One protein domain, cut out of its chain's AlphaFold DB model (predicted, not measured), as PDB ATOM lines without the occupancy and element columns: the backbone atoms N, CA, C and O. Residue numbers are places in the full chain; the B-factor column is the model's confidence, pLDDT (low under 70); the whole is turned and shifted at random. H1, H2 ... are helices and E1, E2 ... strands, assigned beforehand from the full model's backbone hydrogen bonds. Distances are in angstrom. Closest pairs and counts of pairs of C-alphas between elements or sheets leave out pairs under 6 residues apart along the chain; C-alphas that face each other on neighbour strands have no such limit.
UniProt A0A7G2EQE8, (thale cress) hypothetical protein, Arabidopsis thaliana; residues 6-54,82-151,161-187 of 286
ATOM      1  N   LYS A   6      17.471 -19.826 -63.448       74.38
ATOM      2  CA  LYS A   6      16.381 -18.927 -63.851       74.38
ATOM      3  C   LYS A   6      15.337 -18.723 -62.752       74.38
ATOM      4  O   LYS A   6      14.820 -17.620 -62.608       74.38
ATOM      5  N   LYS A   7      15.040 -19.754 -61.954       75.69
ATOM      6  CA  LYS A   7      14.096 -19.652 -60.825       75.69
ATOM      7  C   LYS A   7      14.671 -18.827 -59.682       75.69
ATOM      8  O   LYS A   7      13.929 -18.110 -59.024       75.69
ATOM      9  N   PHE A   8      15.982 -18.918 -59.468       72.06
ATOM     10  CA  PHE A   8      16.666 -18.133 -58.446       72.06
ATOM     11  C   PHE A   8      16.741 -16.650 -58.828       72.06
ATOM     12  O   PHE A   8      16.427 -15.799 -58.003       72.06
ATOM     13  N   ALA A   9      17.061 -16.342 -60.091       73.12
ATOM     14  CA  ALA A   9      17.012 -14.973 -60.605       73.12
ATOM     15  C   ALA A   9      15.609 -14.354 -60.454       73.12
ATOM     16  O   ALA A   9      15.471 -13.286 -59.874       73.12
ATOM     17  N   ALA A  10      14.557 -15.085 -60.843       77.88
ATOM     18  CA  ALA A  10      13.177 -14.619 -60.688       77.88
ATOM     19  C   ALA A  10      12.755 -14.405 -59.218       77.88
ATOM     20  O   ALA A  10      11.922 -13.547 -58.930       77.88
ATOM     21  N   LEU A  11      13.308 -15.184 -58.279       74.81
ATOM     22  CA  LEU A  11      13.066 -14.998 -56.845       74.81
ATOM     23  C   LEU A  11      13.734 -13.717 -56.329       74.81
ATOM     24  O   LEU A  11      13.115 -12.986 -55.560       74.81
ATOM     25  N   LEU A  12      14.966 -13.439 -56.764       74.00
ATOM     26  CA  LEU A  12      15.685 -12.214 -56.409       74.00
ATOM     27  C   LEU A  12      14.972 -10.968 -56.941       74.00
ATOM     28  O   LEU A  12      14.755 -10.041 -56.165       74.00
ATOM     29  N   ASP A  13      14.525 -10.987 -58.199       81.44
ATOM     30  CA  ASP A  13      13.766  -9.878 -58.794       81.44
ATOM     31  C   ASP A  13      12.480  -9.594 -58.003       81.44
ATOM     32  O   ASP A  13      12.114  -8.444 -57.760       81.44
ATOM     33  N   LYS A  14      11.803 -10.652 -57.537       80.31
ATOM     34  CA  LYS A  14      10.594 -10.531 -56.718       80.31
ATOM     35  C   LYS A  14      10.881  -9.960 -55.327       80.31
ATOM     36  O   LYS A  14      10.084  -9.173 -54.825       80.31
ATOM     37  N   ILE A  15      11.997 -10.349 -54.706       76.50
ATOM     38  CA  ILE A  15      12.436  -9.794 -53.417       76.50
ATOM     39  C   ILE A  15      12.780  -8.309 -53.568       76.50
ATOM     40  O   ILE A  15      12.400  -7.515 -52.711       76.50
ATOM     41  N   GLU A  16      13.474  -7.929 -54.643       77.31
ATOM     42  CA  GLU A  16      13.837  -6.533 -54.894       77.31
ATOM     43  C   GLU A  16      12.603  -5.655 -55.132       77.31
ATOM     44  O   GLU A  16      12.481  -4.604 -54.504       77.31
ATOM     45  N   ALA A  17      11.658  -6.106 -55.964       83.62
ATOM     46  CA  ALA A  17      10.416  -5.374 -56.211       83.62
ATOM     47  C   ALA A  17       9.604  -5.154 -54.920       83.62
ATOM     48  O   ALA A  17       9.124  -4.051 -54.660       83.62
ATOM     49  N   GLU A  18       9.500  -6.184 -54.077       78.25
ATOM     50  CA  GLU A  18       8.778  -6.091 -52.806       78.25
ATOM     51  C   GLU A  18       9.486  -5.169 -51.799       78.25
ATOM     52  O   GLU A  18       8.839  -4.424 -51.059       78.25
ATOM     53  N   ALA A  19      10.823  -5.195 -51.776       78.44
ATOM     54  CA  ALA A  19      11.625  -4.311 -50.938       78.44
ATOM     55  C   ALA A  19      11.462  -2.838 -51.340       78.44
ATOM     56  O   ALA A  19      11.366  -1.978 -50.462       78.44
ATOM     57  N   ASP A  20      11.370  -2.541 -52.638       82.19
ATOM     58  CA  ASP A  20      11.140  -1.182 -53.133       82.19
ATOM     59  C   ASP A  20       9.750  -0.659 -52.740       82.19
ATOM     60  O   ASP A  20       9.633   0.465 -52.244       82.19
ATOM     61  N   GLU A  21       8.702  -1.481 -52.867       80.81
ATOM     62  CA  GLU A  21       7.356  -1.125 -52.393       80.81
ATOM     63  C   GLU A  21       7.311  -0.911 -50.873       80.81
ATOM     64  O   GLU A  21       6.679   0.035 -50.391       80.81
ATOM     65  N   PHE A  22       8.005  -1.755 -50.105       80.44
ATOM     66  CA  PHE A  22       8.125  -1.604 -48.656       80.44
ATOM     67  C   PHE A  22       8.800  -0.278 -48.274       80.44
ATOM     68  O   PHE A  22       8.306   0.442 -47.399       80.44
ATOM     69  N   LEU A  23       9.913   0.064 -48.931       80.12
ATOM     70  CA  LEU A  23      10.633   1.317 -48.692       80.12
ATOM     71  C   LEU A  23       9.777   2.532 -49.065       80.12
ATOM     72  O   LEU A  23       9.718   3.493 -48.295       80.12
ATOM     73  N   LEU A  24       9.060   2.474 -50.191       85.00
ATOM     74  CA  LEU A  24       8.137   3.527 -50.609       85.00
ATOM     75  C   LEU A  24       7.032   3.752 -49.568       85.00
ATOM     76  O   LEU A  24       6.803   4.887 -49.144       85.00
ATOM     77  N   ALA A  25       6.394   2.675 -49.102       77.50
ATOM     78  CA  ALA A  25       5.346   2.750 -48.087       77.50
ATOM     79  C   ALA A  25       5.867   3.311 -46.754       77.50
ATOM     80  O   ALA A  25       5.189   4.106 -46.103       77.50
ATOM     81  N   ARG A  26       7.090   2.943 -46.354       83.75
ATOM     82  CA  ARG A  26       7.730   3.480 -45.148       83.75
ATOM     83  C   ARG A  26       8.032   4.972 -45.277       83.75
ATOM     84  O   ARG A  26       7.757   5.711 -44.335       83.75
ATOM     85  N   ASN A  27       8.553   5.413 -46.420       85.06
ATOM     86  CA  ASN A  27       8.822   6.831 -46.673       85.06
ATOM     87  C   ASN A  27       7.529   7.649 -46.642       85.06
ATOM     88  O   ASN A  27       7.464   8.673 -45.965       85.06
ATOM     89  N   GLN A  28       6.467   7.153 -47.276       86.38
ATOM     90  CA  GLN A  28       5.162   7.803 -47.222       86.38
ATOM     91  C   GLN A  28       4.589   7.852 -45.795       86.38
ATOM     92  O   GLN A  28       3.954   8.834 -45.423       86.38
ATOM     93  N   MET A  29       4.866   6.851 -44.954       82.88
ATOM     94  CA  MET A  29       4.471   6.876 -43.542       82.88
ATOM     95  C   MET A  29       5.165   8.002 -42.761       82.88
ATOM     96  O   MET A  29       4.545   8.587 -41.877       82.88
ATOM     97  N   VAL A  30       6.424   8.313 -43.087       87.12
ATOM     98  CA  VAL A  30       7.187   9.410 -42.466       87.12
ATOM     99  C   VAL A  30       6.663  10.773 -42.917       87.12
ATOM    100  O   VAL A  30       6.444  11.642 -42.077       87.12
ATOM    101  N   GLU A  31       6.419  10.960 -44.216       86.00
ATOM    102  CA  GLU A  31       5.866  12.225 -44.724       86.00
ATOM    103  C   GLU A  31       4.453  12.476 -44.174       86.00
ATOM    104  O   GLU A  31       4.177  13.561 -43.661       86.00
ATOM    105  N   ASN A  32       3.597  11.449 -44.141       85.62
ATOM    106  CA  ASN A  32       2.270  11.551 -43.528       85.62
ATOM    107  C   ASN A  32       2.350  11.889 -42.027       85.62
ATOM    108  O   ASN A  32       1.503  12.617 -41.511       85.62
ATOM    109  N   ASP A  33       3.349  11.374 -41.299       87.62
ATOM    110  CA  ASP A  33       3.544  11.706 -39.881       87.62
ATOM    111  C   ASP A  33       3.943  13.175 -39.685       87.62
ATOM    112  O   ASP A  33       3.439  13.846 -38.780       87.62
ATOM    113  N   LYS A  34       4.789  13.698 -40.577       89.75
ATOM    114  CA  LYS A  34       5.198  15.105 -40.589       89.75
ATOM    115  C   LYS A  34       4.011  16.037 -40.842       89.75
ATOM    116  O   LYS A  34       3.830  16.996 -40.092       89.75
ATOM    117  N   GLU A  35       3.190  15.745 -41.850       86.62
ATOM    118  CA  GLU A  35       1.977  16.519 -42.154       86.62
ATOM    119  C   GLU A  35       0.962  16.452 -41.010       86.62
ATOM    120  O   GLU A  35       0.439  17.478 -40.570       86.62
ATOM    121  N   ARG A  36       0.754  15.261 -40.440       87.31
ATOM    122  CA  ARG A  36      -0.106  15.081 -39.267       87.31
ATOM    123  C   ARG A  36       0.374  15.907 -38.076       87.31
ATOM    124  O   ARG A  36      -0.449  16.512 -37.387       87.31
ATOM    125  N   ASN A  37       1.683  15.950 -37.823       89.94
ATOM    126  CA  ASN A  37       2.235  16.763 -36.744       89.94
ATOM    127  C   ASN A  37       2.032  18.263 -37.003       89.94
ATOM    128  O   ASN A  37       1.571  18.971 -36.109       89.94
ATOM    129  N   ALA A  38       2.285  18.733 -38.227       88.62
ATOM    130  CA  ALA A  38       2.037  20.122 -38.611       88.62
ATOM    131  C   ALA A  38       0.555  20.511 -38.435       88.62
ATOM    132  O   ALA A  38       0.253  21.545 -37.837       88.62
ATOM    133  N   ASN A  39      -0.378  19.651 -38.854       88.94
ATOM    134  CA  ASN A  39      -1.815  19.883 -38.675       88.94
ATOM    135  C   ASN A  39      -2.220  19.892 -37.194       88.94
ATOM    136  O   ASN A  39      -3.021  20.728 -36.774       88.94
ATOM    137  N   ARG A  40      -1.622  19.024 -36.367       88.75
ATOM    138  CA  ARG A  40      -1.838  19.024 -34.913       88.75
ATOM    139  C   ARG A  40      -1.336  20.313 -34.260       88.75
ATOM    140  O   ARG A  40      -1.997  20.844 -33.361       88.75
ATOM    141  N   GLU A  41      -0.188  20.824 -34.691       90.31
ATOM    142  CA  GLU A  41       0.348  22.108 -34.233       90.31
ATOM    143  C   GLU A  41      -0.545  23.274 -34.671       90.31
ATOM    144  O   GLU A  41      -0.892  24.110 -33.834       90.31
ATOM    145  N   ALA A  42      -1.008  23.280 -35.925       88.81
ATOM    146  CA  ALA A  42      -1.942  24.278 -36.444       88.81
ATOM    147  C   ALA A  42      -3.262  24.284 -35.657       88.81
ATOM    148  O   ALA A  42      -3.681  25.329 -35.160       88.81
ATOM    149  N   LEU A  43      -3.873  23.116 -35.431       86.31
ATOM    150  CA  LEU A  43      -5.063  22.982 -34.583       86.31
ATOM    151  C   LEU A  43      -4.807  23.460 -33.155       86.31
ATOM    152  O   LEU A  43      -5.655  24.116 -32.554       86.31
ATOM    153  N   THR A  44      -3.636  23.159 -32.595       87.31
ATOM    154  CA  THR A  44      -3.265  23.626 -31.254       87.31
ATOM    155  C   THR A  44      -3.133  25.150 -31.208       87.31
ATOM    156  O   THR A  44      -3.575  25.769 -30.240       87.31
ATOM    157  N   ALA A  45      -2.562  25.768 -32.243       87.44
ATOM    158  CA  ALA A  45      -2.453  27.218 -32.361       87.44
ATOM    159  C   ALA A  45      -3.829  27.884 -32.516       87.44
ATOM    160  O   ALA A  45      -4.118  28.848 -31.806       87.44
ATOM    161  N   LEU A  46      -4.708  27.330 -33.360       85.38
ATOM    162  CA  LEU A  46      -6.082  27.817 -33.533       85.38
ATOM    163  C   LEU A  46      -6.875  27.721 -32.227       85.38
ATOM    164  O   LEU A  46      -7.491  28.695 -31.806       85.38
ATOM    165  N   ARG A  47      -6.785  26.589 -31.525       83.50
ATOM    166  CA  ARG A  47      -7.419  26.383 -30.213       83.50
ATOM    167  C   ARG A  47      -6.914  27.376 -29.160       83.50
ATOM    168  O   ARG A  47      -7.708  27.967 -28.432       83.50
ATOM    169  N   LYS A  48      -5.601  27.647 -29.122       83.75
ATOM    170  CA  LYS A  48      -5.021  28.695 -28.257       83.75
ATOM    171  C   LYS A  48      -5.568  30.084 -28.588       83.75
ATOM    172  O   LYS A  48      -5.919  30.814 -27.663       83.75
ATOM    173  N   ARG A  49      -5.671  30.433 -29.877       79.81
ATOM    174  CA  ARG A  49      -6.244  31.710 -30.342       79.81
ATOM    175  C   ARG A  49      -7.712  31.846 -29.930       79.81
ATOM    176  O   ARG A  49      -8.086  32.859 -29.347       79.81
ATOM    177  N   ALA A  50      -8.496  30.787 -30.110       72.88
ATOM    178  CA  ALA A  50      -9.897  30.732 -29.703       72.88
ATOM    179  C   ALA A  50     -10.123  30.648 -28.187       72.88
ATOM    180  O   ALA A  50     -11.262  30.722 -27.733       72.88
ATOM    181  N   ARG A  51      -9.057  30.491 -27.386       69.44
ATOM    182  CA  ARG A  51      -9.129  30.139 -25.954       69.44
ATOM    183  C   ARG A  51      -9.994  28.897 -25.703       69.44
ATOM    184  O   ARG A  51     -10.559  28.742 -24.621       69.44
ATOM    185  N   THR A  52     -10.085  28.003 -26.684       60.72
ATOM    186  CA  THR A  52     -10.789  26.732 -26.567       60.72
ATOM    187  C   THR A  52      -9.772  25.645 -26.234       60.72
ATOM    188  O   THR A  52      -8.809  25.407 -26.954       60.72
ATOM    189  N   THR A  53      -9.938  24.968 -25.104       48.03
ATOM    190  CA  THR A  53      -9.301  23.666 -24.870       48.03
ATOM    191  C   THR A  53     -10.320  22.587 -25.206       48.03
ATOM    192  O   THR A  53     -11.514  22.795 -25.010       48.03
ATOM    193  N   LYS A  54      -9.877  21.408 -25.667       46.19
ATOM    194  CA  LYS A  54     -10.761  20.250 -25.941       46.19
ATOM    195  C   LYS A  54     -11.632  19.863 -24.721       46.19
ATOM    196  O   LYS A  54     -12.587  19.112 -24.855       46.19
ATOM    197  N   SER A  82     -19.216  24.195 -30.384       67.00
ATOM    198  CA  SER A  82     -18.323  23.268 -29.668       67.00
ATOM    199  C   SER A  82     -16.868  23.352 -30.143       67.00
ATOM    200  O   SER A  82     -15.946  23.093 -29.371       67.00
ATOM    201  N   THR A  83     -16.667  23.747 -31.399       67.38
ATOM    202  CA  THR A  83     -15.367  23.877 -32.060       67.38
ATOM    203  C   THR A  83     -14.724  25.250 -31.819       67.38
ATOM    204  O   THR A  83     -13.541  25.341 -31.493       67.38
ATOM    205  N   CYS A  84     -15.496  26.334 -31.955       70.56
ATOM    206  CA  CYS A  84     -14.983  27.710 -31.871       70.56
ATOM    207  C   CYS A  84     -15.137  28.345 -30.482       70.56
ATOM    208  O   CYS A  84     -14.513  29.365 -30.206       70.56
ATOM    209  N   GLY A  85     -15.934  27.759 -29.588       74.00
ATOM    210  CA  GLY A  85     -16.233  28.358 -28.293       74.00
ATOM    211  C   GLY A  85     -16.875  29.735 -28.461       74.00
ATOM    212  O   GLY A  85     -17.764  29.927 -29.291       74.00
ATOM    213  N   SER A  86     -16.403  30.699 -27.671       68.81
ATOM    214  CA  SER A  86     -16.820  32.103 -27.728       68.81
ATOM    215  C   SER A  86     -16.067  32.938 -28.771       68.81
ATOM    216  O   SER A  86     -16.279  34.148 -28.846       68.81
ATOM    217  N   HIS A  87     -15.173  32.323 -29.548       74.12
ATOM    218  CA  HIS A  87     -14.422  33.000 -30.598       74.12
ATOM    219  C   HIS A  87     -15.294  33.248 -31.830       74.12
ATOM    220  O   HIS A  87     -16.181  32.450 -32.147       74.12
ATOM    221  N   ASP A  88     -15.015  34.332 -32.556       76.62
ATOM    222  CA  ASP A  88     -15.721  34.633 -33.795       76.62
ATOM    223  C   ASP A  88     -15.448  33.534 -34.835       76.62
ATOM    224  O   ASP A  88     -14.315  33.285 -35.249       76.62
ATOM    225  N   SER A  89     -16.513  32.838 -35.229       76.12
ATOM    226  CA  SER A  89     -16.474  31.769 -36.233       76.12
ATOM    227  C   SER A  89     -16.199  32.282 -37.650       76.12
ATOM    228  O   SER A  89     -15.736  31.512 -38.497       76.12
ATOM    229  N   SER A  90     -16.485  33.564 -37.896       78.38
ATOM    230  CA  SER A  90     -16.375  34.224 -39.196       78.38
ATOM    231  C   SER A  90     -15.040  34.933 -39.410       78.38
ATOM    232  O   SER A  90     -14.772  35.375 -40.528       78.38
ATOM    233  N   GLU A  91     -14.183  34.989 -38.382       82.00
ATOM    234  CA  GLU A  91     -12.876  35.632 -38.484       82.00
ATOM    235  C   GLU A  91     -12.049  34.981 -39.607       82.00
ATOM    236  O   GLU A  91     -11.893  33.752 -39.631       82.00
ATOM    237  N   PRO A  92     -11.516  35.770 -40.557       83.31
ATOM    238  CA  PRO A  92     -10.745  35.230 -41.662       83.31
ATOM    239  C   PRO A  92      -9.431  34.631 -41.153       83.31
ATOM    240  O   PRO A  92      -8.619  35.291 -40.507       83.31
ATOM    241  N   THR A  93      -9.209  33.365 -41.481       86.62
ATOM    242  CA  THR A  93      -7.982  32.627 -41.195       86.62
ATOM    243  C   THR A  93      -7.345  32.210 -42.511       86.62
ATOM    244  O   THR A  93      -7.985  31.596 -43.365       86.62
ATOM    245  N   TRP A  94      -6.073  32.559 -42.685       86.75
ATOM    246  CA  TRP A  94      -5.316  32.191 -43.874       86.75
ATOM    247  C   TRP A  94      -4.918  30.720 -43.819       86.75
ATOM    248  O   TRP A  94      -4.296  30.272 -42.855       86.75
ATOM    249  N   MET A  95      -5.267  29.978 -44.866       82.31
ATOM    250  CA  MET A  95      -4.898  28.577 -45.037       82.31
ATOM    251  C   MET A  95      -4.447  28.344 -46.480       82.31
ATOM    252  O   MET A  95      -5.002  28.926 -47.414       82.31
ATOM    253  N   MET A  96      -3.444  27.487 -46.658       83.62
ATOM    254  CA  MET A  96      -3.060  26.977 -47.971       83.62
ATOM    255  C   MET A  96      -4.022  25.854 -48.369       83.62
ATOM    256  O   MET A  96      -4.183  24.885 -47.627       83.62
ATOM    257  N   LEU A  97      -4.680  25.986 -49.521       76.25
ATOM    258  CA  LEU A  97      -5.608  24.974 -50.013       76.25
ATOM    259  C   LEU A  97      -4.844  23.735 -50.505       76.25
ATOM    260  O   LEU A  97      -3.926  23.871 -51.321       76.25
ATOM    261  N   PRO A  98      -5.235  22.524 -50.067       71.12
ATOM    262  CA  PRO A  98      -4.574  21.299 -50.496       71.12
ATOM    263  C   PRO A  98      -4.708  21.117 -52.015       71.12
ATOM    264  O   PRO A  98      -5.809  21.147 -52.563       71.12
ATOM    265  N   GLY A  99      -3.574  20.926 -52.694       70.25
ATOM    266  CA  GLY A  99      -3.503  20.632 -54.130       70.25
ATOM    267  C   GLY A  99      -3.593  21.832 -55.077       70.25
ATOM    268  O   GLY A  99      -3.536  21.628 -56.286       70.25
ATOM    269  N   ALA A 100      -3.726  23.059 -54.563       71.25
ATOM    270  CA  ALA A 100      -3.843  24.265 -55.391       71.25
ATOM    271  C   ALA A 100      -2.736  25.306 -55.154       71.25
ATOM    272  O   ALA A 100      -2.759  26.338 -55.820       71.25
ATOM    273  N   ASP A 101      -1.820  25.075 -54.201       78.94
ATOM    274  CA  ASP A 101      -0.754  26.005 -53.775       78.94
ATOM    275  C   ASP A 101      -1.235  27.462 -53.595       78.94
ATOM    276  O   ASP A 101      -0.491  28.427 -53.763       78.94
ATOM    277  N   LEU A 102      -2.516  27.628 -53.253       83.31
ATOM    278  CA  LEU A 102      -3.193  28.914 -53.148       83.31
ATOM    279  C   LEU A 102      -3.537  29.185 -51.689       83.31
ATOM    280  O   LEU A 102      -4.170  28.361 -51.028       83.31
ATOM    281  N   PHE A 103      -3.180  30.373 -51.208       87.12
ATOM    282  CA  PHE A 103      -3.648  30.866 -49.920       87.12
ATOM    283  C   PHE A 103      -5.040  31.474 -50.066       87.12
ATOM    284  O   PHE A 103      -5.261  32.362 -50.888       87.12
ATOM    285  N   ALA A 104      -5.972  31.013 -49.241       84.94
ATOM    286  CA  ALA A 104      -7.319  31.553 -49.167       84.94
ATOM    287  C   ALA A 104      -7.616  32.028 -47.742       84.94
ATOM    288  O   ALA A 104      -7.234  31.385 -46.761       84.94
ATOM    289  N   ALA A 105      -8.317  33.156 -47.639       88.38
ATOM    290  CA  ALA A 105      -8.925  33.594 -46.393       88.38
ATOM    291  C   ALA A 105     -10.224  32.803 -46.200       88.38
ATOM    292  O   ALA A 105     -11.197  32.994 -46.930       88.38
ATOM    293  N   ILE A 106     -10.214  31.884 -45.242       84.88
ATOM    294  CA  ILE A 106     -11.325  30.978 -44.952       84.88
ATOM    295  C   ILE A 106     -11.832  31.290 -43.537       84.88
ATOM    296  O   ILE A 106     -11.018  31.584 -42.660       84.88
ATOM    297  N   PRO A 107     -13.149  31.239 -43.267       86.06
ATOM    298  CA  PRO A 107     -13.671  31.445 -41.917       86.06
ATOM    299  C   PRO A 107     -13.021  30.505 -40.892       86.06
ATOM    300  O   PRO A 107     -12.839  29.317 -41.166       86.06
ATOM    301  N   PHE A 108     -12.728  31.018 -39.697       83.62
ATOM    302  CA  PHE A 108     -12.072  30.286 -38.609       83.62
ATOM    303  C   PHE A 108     -12.711  28.914 -38.332       83.62
ATOM    304  O   PHE A 108     -12.014  27.907 -38.200       83.62
ATOM    305  N   HIS A 109     -14.047  28.844 -38.307       84.06
ATOM    306  CA  HIS A 109     -14.768  27.580 -38.115       84.06
ATOM    307  C   HIS A 109     -14.532  26.575 -39.250       84.06
ATOM    308  O   HIS A 109     -14.344  25.381 -39.010       84.06
ATOM    309  N   ALA A 110     -14.515  27.052 -40.494       85.38
ATOM    310  CA  ALA A 110     -14.272  26.205 -41.654       85.38
ATOM    311  C   ALA A 110     -12.837  25.655 -41.639       85.38
ATOM    312  O   ALA A 110     -12.658  24.457 -41.822       85.38
ATOM    313  N   VAL A 111     -11.837  26.473 -41.295       86.62
ATOM    314  CA  VAL A 111     -10.449  25.996 -41.144       86.62
ATOM    315  C   VAL A 111     -10.342  24.925 -40.057       86.62
ATOM    316  O   VAL A 111      -9.744  23.875 -40.279       86.62
ATOM    317  N   HIS A 112     -10.960  25.143 -38.893       85.62
ATOM    318  CA  HIS A 112     -10.891  24.180 -37.794       85.62
ATOM    319  C   HIS A 112     -11.580  22.849 -38.137       85.62
ATOM    320  O   HIS A 112     -11.034  21.785 -37.858       85.62
ATOM    321  N   THR A 113     -12.749  22.889 -38.784       85.56
ATOM    322  CA  THR A 113     -13.468  21.671 -39.200       85.56
ATOM    323  C   THR A 113     -12.776  20.927 -40.342       85.56
ATOM    324  O   THR A 113     -12.831  19.700 -40.380       85.56
ATOM    325  N   MET A 114     -12.117  21.639 -41.260       86.88
ATOM    326  CA  MET A 114     -11.290  21.027 -42.305       86.88
ATOM    327  C   MET A 114     -10.100  20.291 -41.690       86.88
ATOM    328  O   MET A 114      -9.930  19.105 -41.950       86.88
ATOM    329  N   LEU A 115      -9.352  20.949 -40.799       87.50
ATOM    330  CA  LEU A 115      -8.203  20.336 -40.132       87.50
ATOM    331  C   LEU A 115      -8.590  19.146 -39.239       87.50
ATOM    332  O   LEU A 115      -7.848  18.171 -39.189       87.50
ATOM    333  N   GLU A 116      -9.740  19.187 -38.557       86.38
ATOM    334  CA  GLU A 116     -10.231  18.043 -37.768       86.38
ATOM    335  C   GLU A 116     -10.610  16.845 -38.651       86.38
ATOM    336  O   GLU A 116     -10.240  15.714 -38.341       86.38
ATOM    337  N   LYS A 117     -11.290  17.082 -39.781       87.81
ATOM    338  CA  LYS A 117     -11.594  16.018 -40.755       87.81
ATOM    339  C   LYS A 117     -10.329  15.440 -41.385       87.81
ATOM    340  O   LYS A 117     -10.244  14.229 -41.593       87.81
ATOM    341  N   ASP A 118      -9.352  16.293 -41.676       87.06
ATOM    342  CA  ASP A 118      -8.062  15.861 -42.207       87.06
ATOM    343  C   ASP A 118      -7.286  15.036 -41.171       87.06
ATOM    344  O   ASP A 118      -6.674  14.034 -41.536       87.06
ATOM    345  N   GLU A 119      -7.354  15.377 -39.876       86.50
ATOM    346  CA  GLU A 119      -6.762  14.584 -38.786       86.50
ATOM    347  C   GLU A 119      -7.327  13.150 -38.754       86.50
ATOM    348  O   GLU A 119      -6.558  12.185 -38.737       86.50
ATOM    349  N   GLU A 120      -8.653  12.995 -38.840       86.69
ATOM    350  CA  GLU A 120      -9.320  11.683 -38.884       86.69
ATOM    351  C   GLU A 120      -8.945  10.878 -40.138       86.69
ATOM    352  O   GLU A 120      -8.632   9.682 -40.058       86.69
ATOM    353  N   LYS A 121      -8.937  11.534 -41.307       88.31
ATOM    354  CA  LYS A 121      -8.562  10.906 -42.580       88.31
ATOM    355  C   LYS A 121      -7.109  10.424 -42.555       88.31
ATOM    356  O   LYS A 121      -6.839   9.281 -42.929       88.31
ATOM    357  N   MET A 122      -6.186  11.257 -42.077       83.75
ATOM    358  CA  MET A 122      -4.768  10.905 -41.964       83.75
ATOM    359  C   MET A 122      -4.537   9.758 -40.974       83.75
ATOM    360  O   MET A 122      -3.678   8.906 -41.212       83.75
ATOM    361  N   GLU A 123      -5.301   9.677 -39.879       87.69
ATOM    362  CA  GLU A 123      -5.206   8.550 -38.944       87.69
ATOM    363  C   GLU A 123      -5.634   7.229 -39.604       87.69
ATOM    364  O   GLU A 123      -4.969   6.200 -39.439       87.69
ATOM    365  N   PHE A 124      -6.718   7.255 -40.384       89.31
ATOM    366  CA  PHE A 124      -7.167   6.095 -41.148       89.31
ATOM    367  C   PHE A 124      -6.121   5.648 -42.181       89.31
ATOM    368  O   PHE A 124      -5.760   4.467 -42.229       89.31
ATOM    369  N   GLU A 125      -5.587   6.583 -42.970       85.62
ATOM    370  CA  GLU A 125      -4.559   6.290 -43.974       85.62
ATOM    371  C   GLU A 125      -3.265   5.769 -43.335       85.62
ATOM    372  O   GLU A 125      -2.697   4.790 -43.819       85.62
ATOM    373  N   SER A 126      -2.847   6.332 -42.198       87.25
ATOM    374  CA  SER A 126      -1.688   5.862 -41.432       87.25
ATOM    375  C   SER A 126      -1.850   4.410 -40.967       87.25
ATOM    376  O   SER A 126      -0.935   3.605 -41.143       87.25
ATOM    377  N   LYS A 127      -3.029   4.030 -40.450       90.25
ATOM    378  CA  LYS A 127      -3.317   2.638 -40.050       90.25
ATOM    379  C   LYS A 127      -3.255   1.680 -41.240       90.25
ATOM    380  O   LYS A 127      -2.663   0.606 -41.122       90.25
ATOM    381  N   LYS A 128      -3.816   2.077 -42.388       89.44
ATOM    382  CA  LYS A 128      -3.767   1.293 -43.633       89.44
ATOM    383  C   LYS A 128      -2.329   1.098 -44.122       89.44
ATOM    384  O   LYS A 128      -1.937  -0.011 -44.490       89.44
ATOM    385  N   LEU A 129      -1.529   2.158 -44.093       85.75
ATOM    386  CA  LEU A 129      -0.132   2.107 -44.510       85.75
ATOM    387  C   LEU A 129       0.700   1.241 -43.554       85.75
ATOM    388  O   LEU A 129       1.498   0.421 -43.995       85.75
ATOM    389  N   GLN A 130       0.437   1.330 -42.248       88.25
ATOM    390  CA  GLN A 130       1.081   0.485 -41.246       88.25
ATOM    391  C   GLN A 130       0.757  -1.003 -41.445       88.25
ATOM    392  O   GLN A 130       1.644  -1.842 -41.275       88.25
ATOM    393  N   SER A 131      -0.487  -1.353 -41.796       90.00
ATOM    394  CA  SER A 131      -0.825  -2.743 -42.129       90.00
ATOM    395  C   SER A 131      -0.094  -3.225 -43.379       90.00
ATOM    396  O   SER A 131       0.450  -4.324 -43.354       90.00
ATOM    397  N   LEU A 132       0.002  -2.382 -44.413       82.81
ATOM    398  CA  LEU A 132       0.712  -2.714 -45.648       82.81
ATOM    399  C   LEU A 132       2.203  -2.946 -45.382       82.81
ATOM    400  O   LEU A 132       2.748  -3.966 -45.780       82.81
ATOM    401  N   VAL A 133       2.857  -2.062 -44.627       84.19
ATOM    402  CA  VAL A 133       4.273  -2.216 -44.244       84.19
ATOM    403  C   VAL A 133       4.510  -3.528 -43.483       84.19
ATOM    404  O   VAL A 133       5.504  -4.206 -43.733       84.19
ATOM    405  N   LYS A 134       3.601  -3.919 -42.579       85.56
ATOM    406  CA  LYS A 134       3.696  -5.194 -41.842       85.56
ATOM    407  C   LYS A 134       3.537  -6.410 -42.754       85.56
ATOM    408  O   LYS A 134       4.294  -7.363 -42.611       85.56
ATOM    409  N   GLU A 135       2.571  -6.369 -43.667       82.75
ATOM    410  CA  GLU A 135       2.336  -7.428 -44.652       82.75
ATOM    411  C   GLU A 135       3.553  -7.608 -45.567       82.75
ATOM    412  O   GLU A 135       4.088  -8.709 -45.675       82.75
ATOM    413  N   LYS A 136       4.063  -6.506 -46.129       78.69
ATOM    414  CA  LYS A 136       5.254  -6.489 -46.987       78.69
ATOM    415  C   LYS A 136       6.504  -6.981 -46.252       78.69
ATOM    416  O   LYS A 136       7.264  -7.779 -46.793       78.69
ATOM    417  N   ALA A 137       6.693  -6.587 -44.990       81.12
ATOM    418  CA  ALA A 137       7.792  -7.091 -44.164       81.12
ATOM    419  C   ALA A 137       7.715  -8.612 -43.942       81.12
ATOM    420  O   ALA A 137       8.738  -9.298 -44.000       81.12
ATOM    421  N   LEU A 138       6.511  -9.141 -43.705       81.81
ATOM    422  CA  LEU A 138       6.284 -10.575 -43.552       81.81
ATOM    423  C   LEU A 138       6.584 -11.308 -44.864       81.81
ATOM    424  O   LEU A 138       7.316 -12.294 -44.849       81.81
ATOM    425  N   PHE A 139       6.119 -10.779 -45.996       75.50
ATOM    426  CA  PHE A 139       6.355 -11.367 -47.315       75.50
ATOM    427  C   PHE A 139       7.848 -11.413 -47.681       75.50
ATOM    428  O   PHE A 139       8.350 -12.441 -48.136       75.50
ATOM    429  N   ILE A 140       8.594 -10.339 -47.401       78.00
ATOM    430  CA  ILE A 140      10.058 -10.314 -47.558       78.00
ATOM    431  C   ILE A 140      10.717 -11.363 -46.647       78.00
ATOM    432  O   ILE A 140      11.639 -12.060 -47.077       78.00
ATOM    433  N   SER A 141      10.231 -11.522 -45.411       77.25
ATOM    434  CA  SER A 141      10.735 -12.539 -44.480       77.25
ATOM    435  C   SER A 141      10.478 -13.968 -44.975       77.25
ATOM    436  O   SER A 141      11.354 -14.822 -44.844       77.25
ATOM    437  N   GLU A 142       9.306 -14.242 -45.551       77.88
ATOM    438  CA  GLU A 142       8.964 -15.548 -46.130       77.88
ATOM    439  C   GLU A 142       9.813 -15.862 -47.367       77.88
ATOM    440  O   GLU A 142      10.364 -16.960 -47.478       77.88
ATOM    441  N   LEU A 143       9.980 -14.891 -48.273       74.56
ATOM    442  CA  LEU A 143      10.838 -15.038 -49.452       74.56
ATOM    443  C   LEU A 143      12.307 -15.258 -49.067       74.56
ATOM    444  O   LEU A 143      12.983 -16.085 -49.683       74.56
ATOM    445  N   GLY A 144      12.786 -14.574 -48.024       72.81
ATOM    446  CA  GLY A 144      14.116 -14.796 -47.455       72.81
ATOM    447  C   GLY A 144      14.291 -16.215 -46.906       72.81
ATOM    448  O   GLY A 144      15.278 -16.878 -47.221       72.81
ATOM    449  N   ALA A 145      13.306 -16.729 -46.165       73.88
ATOM    450  CA  ALA A 145      13.337 -18.096 -45.639       73.88
ATOM    451  C   ALA A 145      13.306 -19.167 -46.752       73.88
ATOM    452  O   ALA A 145      13.986 -20.190 -46.655       73.88
ATOM    453  N   LEU A 146      12.557 -18.927 -47.835       68.19
ATOM    454  CA  LEU A 146      12.544 -19.775 -49.037       68.19
ATOM    455  C   LEU A 146      13.897 -19.774 -49.759       68.19
ATOM    456  O   LEU A 146      14.373 -20.834 -50.178       68.19
ATOM    457  N   ALA A 147      14.540 -18.610 -49.870       64.00
ATOM    458  CA  ALA A 147      15.891 -18.504 -50.408       64.00
ATOM    459  C   ALA A 147      16.895 -19.299 -49.546       64.00
ATOM    460  O   ALA A 147      17.691 -20.071 -50.089       64.00
ATOM    461  N   ASP A 148      16.786 -19.213 -48.216       63.72
ATOM    462  CA  ASP A 148      17.621 -19.962 -47.269       63.72
ATOM    463  C   ASP A 148      17.424 -21.486 -47.385       63.72
ATOM    464  O   ASP A 148      18.409 -22.225 -47.433       63.72
ATOM    465  N   ALA A 149      16.181 -21.967 -47.513       65.38
ATOM    466  CA  ALA A 149      15.870 -23.395 -47.665       65.38
ATOM    467  C   ALA A 149      16.358 -23.989 -48.999       65.38
ATOM    468  O   ALA A 149      16.614 -25.190 -49.095       65.38
ATOM    469  N   SER A 150      16.493 -23.150 -50.029       56.97
ATOM    470  CA  SER A 150      16.943 -23.565 -51.356       56.97
ATOM    471  C   SER A 150      18.470 -23.585 -51.531       56.97
ATOM    472  O   SER A 150      18.970 -24.224 -52.452       56.97
ATOM    473  N   SER A 151      19.245 -22.943 -50.650       50.09
ATOM    474  CA  SER A 151      20.699 -22.803 -50.829       50.09
ATOM    475  C   SER A 151      21.514 -23.874 -50.076       50.09
ATOM    476  O   SER A 151      21.727 -23.837 -48.863       50.09
ATOM    477  N   SER A 161      25.942 -11.533 -47.527       45.97
ATOM    478  CA  SER A 161      26.581 -10.217 -47.446       45.97
ATOM    479  C   SER A 161      26.144  -9.315 -48.600       45.97
ATOM    480  O   SER A 161      25.831  -8.162 -48.333       45.97
ATOM    481  N   GLN A 162      26.031  -9.825 -49.833       47.50
ATOM    482  CA  GLN A 162      25.554  -9.038 -50.975       47.50
ATOM    483  C   GLN A 162      24.089  -8.610 -50.842       47.50
ATOM    484  O   GLN A 162      23.834  -7.415 -50.914       47.50
ATOM    485  N   ILE A 163      23.144  -9.514 -50.574       53.16
ATOM    486  CA  ILE A 163      21.707  -9.176 -50.488       53.16
ATOM    487  C   ILE A 163      21.429  -8.220 -49.320       53.16
ATOM    488  O   ILE A 163      20.750  -7.208 -49.493       53.16
ATOM    489  N   LEU A 164      22.026  -8.478 -48.148       54.41
ATOM    490  CA  LEU A 164      21.908  -7.583 -46.998       54.41
ATOM    491  C   LEU A 164      22.608  -6.239 -47.267       54.41
ATOM    492  O   LEU A 164      22.087  -5.197 -46.890       54.41
ATOM    493  N   SER A 165      23.755  -6.233 -47.959       46.94
ATOM    494  CA  SER A 165      24.443  -4.991 -48.340       46.94
ATOM    495  C   SER A 165      23.713  -4.203 -49.422       46.94
ATOM    496  O   SER A 165      23.802  -2.987 -49.397       46.94
ATOM    497  N   ILE A 166      22.981  -4.846 -50.336       54.78
ATOM    498  CA  ILE A 166      22.193  -4.177 -51.377       54.78
ATOM    499  C   ILE A 166      20.955  -3.547 -50.742       54.78
ATOM    500  O   ILE A 166      20.740  -2.358 -50.935       54.78
ATOM    501  N   GLY A 167      20.217  -4.280 -49.899       50.75
ATOM    502  CA  GLY A 167      19.085  -3.724 -49.148       50.75
ATOM    503  C   GLY A 167      19.503  -2.578 -48.220       50.75
ATOM    504  O   GLY A 167      18.903  -1.509 -48.253       50.75
ATOM    505  N   ILE A 168      20.602  -2.748 -47.471       54.75
ATOM    506  CA  ILE A 168      21.137  -1.708 -46.577       54.75
ATOM    507  C   ILE A 168      21.752  -0.540 -47.363       54.75
ATOM    508  O   ILE A 168      21.612   0.600 -46.934       54.75
ATOM    509  N   ASN A 169      22.435  -0.763 -48.493       46.53
ATOM    510  CA  ASN A 169      22.980   0.334 -49.303       46.53
ATOM    511  C   ASN A 169      21.892   1.066 -50.086       46.53
ATOM    512  O   ASN A 169      22.037   2.266 -50.266       46.53
ATOM    513  N   LYS A 170      20.806   0.406 -50.507       51.00
ATOM    514  CA  LYS A 170      19.644   1.050 -51.140       51.00
ATOM    515  C   LYS A 170      18.835   1.832 -50.103       51.00
ATOM    516  O   LYS A 170      18.507   2.984 -50.354       51.00
ATOM    517  N   GLU A 171      18.648   1.293 -48.892       49.56
ATOM    518  CA  GLU A 171      18.098   2.031 -47.744       49.56
ATOM    519  C   GLU A 171      18.980   3.244 -47.410       49.56
ATOM    520  O   GLU A 171      18.479   4.364 -47.394       49.56
ATOM    521  N   LYS A 172      20.301   3.071 -47.253       46.03
ATOM    522  CA  LYS A 172      21.249   4.170 -46.992       46.03
ATOM    523  C   LYS A 172      21.335   5.178 -48.135       46.03
ATOM    524  O   LYS A 172      21.437   6.363 -47.853       46.03
ATOM    525  N   ALA A 173      21.281   4.748 -49.394       49.50
ATOM    526  CA  ALA A 173      21.274   5.635 -50.555       49.50
ATOM    527  C   ALA A 173      19.944   6.383 -50.682       49.50
ATOM    528  O   ALA A 173      19.958   7.550 -51.051       49.50
ATOM    529  N   SER A 174      18.817   5.768 -50.305       52.16
ATOM    530  CA  SER A 174      17.526   6.458 -50.229       52.16
ATOM    531  C   SER A 174      17.467   7.417 -49.041       52.16
ATOM    532  O   SER A 174      16.963   8.511 -49.196       52.16
ATOM    533  N   ILE A 175      18.048   7.084 -47.883       51.41
ATOM    534  CA  ILE A 175      18.114   7.972 -46.711       51.41
ATOM    535  C   ILE A 175      19.096   9.126 -46.958       51.41
ATOM    536  O   ILE A 175      18.841  10.248 -46.537       51.41
ATOM    537  N   PHE A 176      20.212   8.875 -47.649       41.78
ATOM    538  CA  PHE A 176      21.204   9.893 -48.003       41.78
ATOM    539  C   PHE A 176      20.734  10.769 -49.173       41.78
ATOM    540  O   PHE A 176      20.911  11.984 -49.135       41.78
ATOM    541  N   GLY A 177      20.068  10.168 -50.164       47.47
ATOM    542  CA  GLY A 177      19.372  10.858 -51.248       47.47
ATOM    543  C   GLY A 177      18.228  11.709 -50.710       47.47
ATOM    544  O   GLY A 177      18.252  12.913 -50.895       47.47
ATOM    545  N   HIS A 178      17.330  11.134 -49.904       43.28
ATOM    546  CA  HIS A 178      16.220  11.846 -49.263       43.28
ATOM    547  C   HIS A 178      16.704  12.864 -48.227       43.28
ATOM    548  O   HIS A 178      16.082  13.898 -48.069       43.28
ATOM    549  N   GLY A 179      17.837  12.654 -47.550       40.69
ATOM    550  CA  GLY A 179      18.469  13.663 -46.688       40.69
ATOM    551  C   GLY A 179      19.022  14.856 -47.479       40.69
ATOM    552  O   GLY A 179      18.867  16.001 -47.058       40.69
ATOM    553  N   SER A 180      19.600  14.598 -48.655       45.47
ATOM    554  CA  SER A 180      19.996  15.628 -49.623       45.47
ATOM    555  C   SER A 180      18.780  16.292 -50.283       45.47
ATOM    556  O   SER A 180      18.793  17.496 -50.515       45.47
ATOM    557  N   ASP A 181      17.704  15.547 -50.533       44.94
ATOM    558  CA  ASP A 181      16.457  16.045 -51.109       44.94
ATOM    559  C   ASP A 181      15.614  16.789 -50.075       44.94
ATOM    560  O   ASP A 181      14.928  17.729 -50.438       44.94
ATOM    561  N   ILE A 182      15.705  16.464 -48.784       47.00
ATOM    562  CA  ILE A 182      15.148  17.243 -47.672       47.00
ATOM    563  C   ILE A 182      16.005  18.485 -47.436       47.00
ATOM    564  O   ILE A 182      15.442  19.535 -47.161       47.00
ATOM    565  N   ALA A 183      17.331  18.434 -47.600       42.44
ATOM    566  CA  ALA A 183      18.160  19.643 -47.612       42.44
ATOM    567  C   ALA A 183      17.820  20.547 -48.815       42.44
ATOM    568  O   ALA A 183      17.735  21.764 -48.660       42.44
ATOM    569  N   ASN A 184      17.516  19.958 -49.978       46.31
ATOM    570  CA  ASN A 184      17.045  20.669 -51.169       46.31
ATOM    571  C   ASN A 184      15.557  21.080 -51.095       46.31
ATOM    572  O   ASN A 184      15.186  22.071 -51.708       46.31
ATOM    573  N   LYS A 185      14.704  20.390 -50.325       43.81
ATOM    574  CA  LYS A 185      13.284  20.740 -50.101       43.81
ATOM    575  C   LYS A 185      13.065  21.664 -48.898       43.81
ATOM    576  O   LYS A 185      12.073  22.381 -48.871       43.81
ATOM    577  N   LEU A 186      13.982  21.691 -47.926       42.16
ATOM    578  CA  LEU A 186      14.112  22.760 -46.921       42.16
ATOM    579  C   LEU A 186      14.743  24.012 -47.536       42.16
ATOM    580  O   LEU A 186      14.465  25.118 -47.083       42.16
ATOM    581  N   LYS A 187      15.491  23.861 -48.636       41.12
ATOM    582  CA  LYS A 187      15.734  24.918 -49.626       41.12
ATOM    583  C   LYS A 187      14.506  25.090 -50.539       41.12
ATOM    584  O   LYS A 187      14.617  25.188 -51.756       41.12
TER     585      LYS A 187
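AT A GLANCE: This is residues 6 to 54, 82 to 151 and 161 to 187 of the 286 residues of the protein "(thale cress) hypothetical protein" of Arabidopsis thaliana (UniProt A0A7G2EQE8). Two long helices, H1 and H2, lie side by side and run opposite ways as a long rod, with a small strand hairpin, E1 and E2, at the end where H1 ends and H2 begins. A third helix, H3, lies loosely along H1, and its last part, residues 179 to 186, sticks out free. The printed part has 146 residues, with three named helices and two named strands in the order H1, E1, E2, H2, H3; the sheet E1 - E2 is antiparallel and the class is mostly helix. The whole is only just loose, close to extended, with a radius of gyration of the C-alphas of 21.9 A and spans of 70 by 32 by 24 A.

HOW THE PARTS SIT: Start at the hairpin of E1, residues 92 to 96, and E2, residues 103 to 107, antiparallel at 142 degrees. Look there for N 93 and O 106, 2.8 A apart, and N 104 and O 95, 2.9 A apart, both within hydrogen-bond range. A tight link leads from E2 to H2, residues 108 to 150; the closest C-alphas of E1 and H2 are those of Thr 93 and Phe 108, 5.4 A apart. H2 touches H1, residues 6 to 49, at a shallow tilt of 22 degrees, opposite ways; their closest C-alphas, of Phe 22 and Val 133, are 5.9 A apart. H3, residues 161 to 186, is close to H1 but not clearly touching, the closest C-alphas being those of Leu 23 and Glu 171, 7.6 A apart; the two run the same way at a shallow tilt of 32 degrees. H3 is apart from H2, E1 and E2. In H1, H2 and H3 every O i to N i+4 pair is within hydrogen-bond range.

IN THESE COORDINATES: Find C-alpha 6 at (16.381, -18.927, -63.851); from there H1 runs 64.8 A to C-alpha 49. E1 and E2 measure 12.9 A and 12.8 A. H2 runs 62.5 A from C-alpha 108 at (-12.072, 30.286, -38.609), and H3 runs 35.3 A to C-alpha 186 at (14.112, 22.760, -46.921).

THE WHOLE: The C-alphas farthest apart, of Lys 6 and Ser 86, are 70.8 A apart. Residues 55 to 81 and 152 to 160 are not printed; the C-alphas across these cuts are 9.0 A and 14.3 A apart. Of the links printed whole, none is long. In this predicted model, pLDDT is under 70 in 40 printed residues, among them 161 to 187.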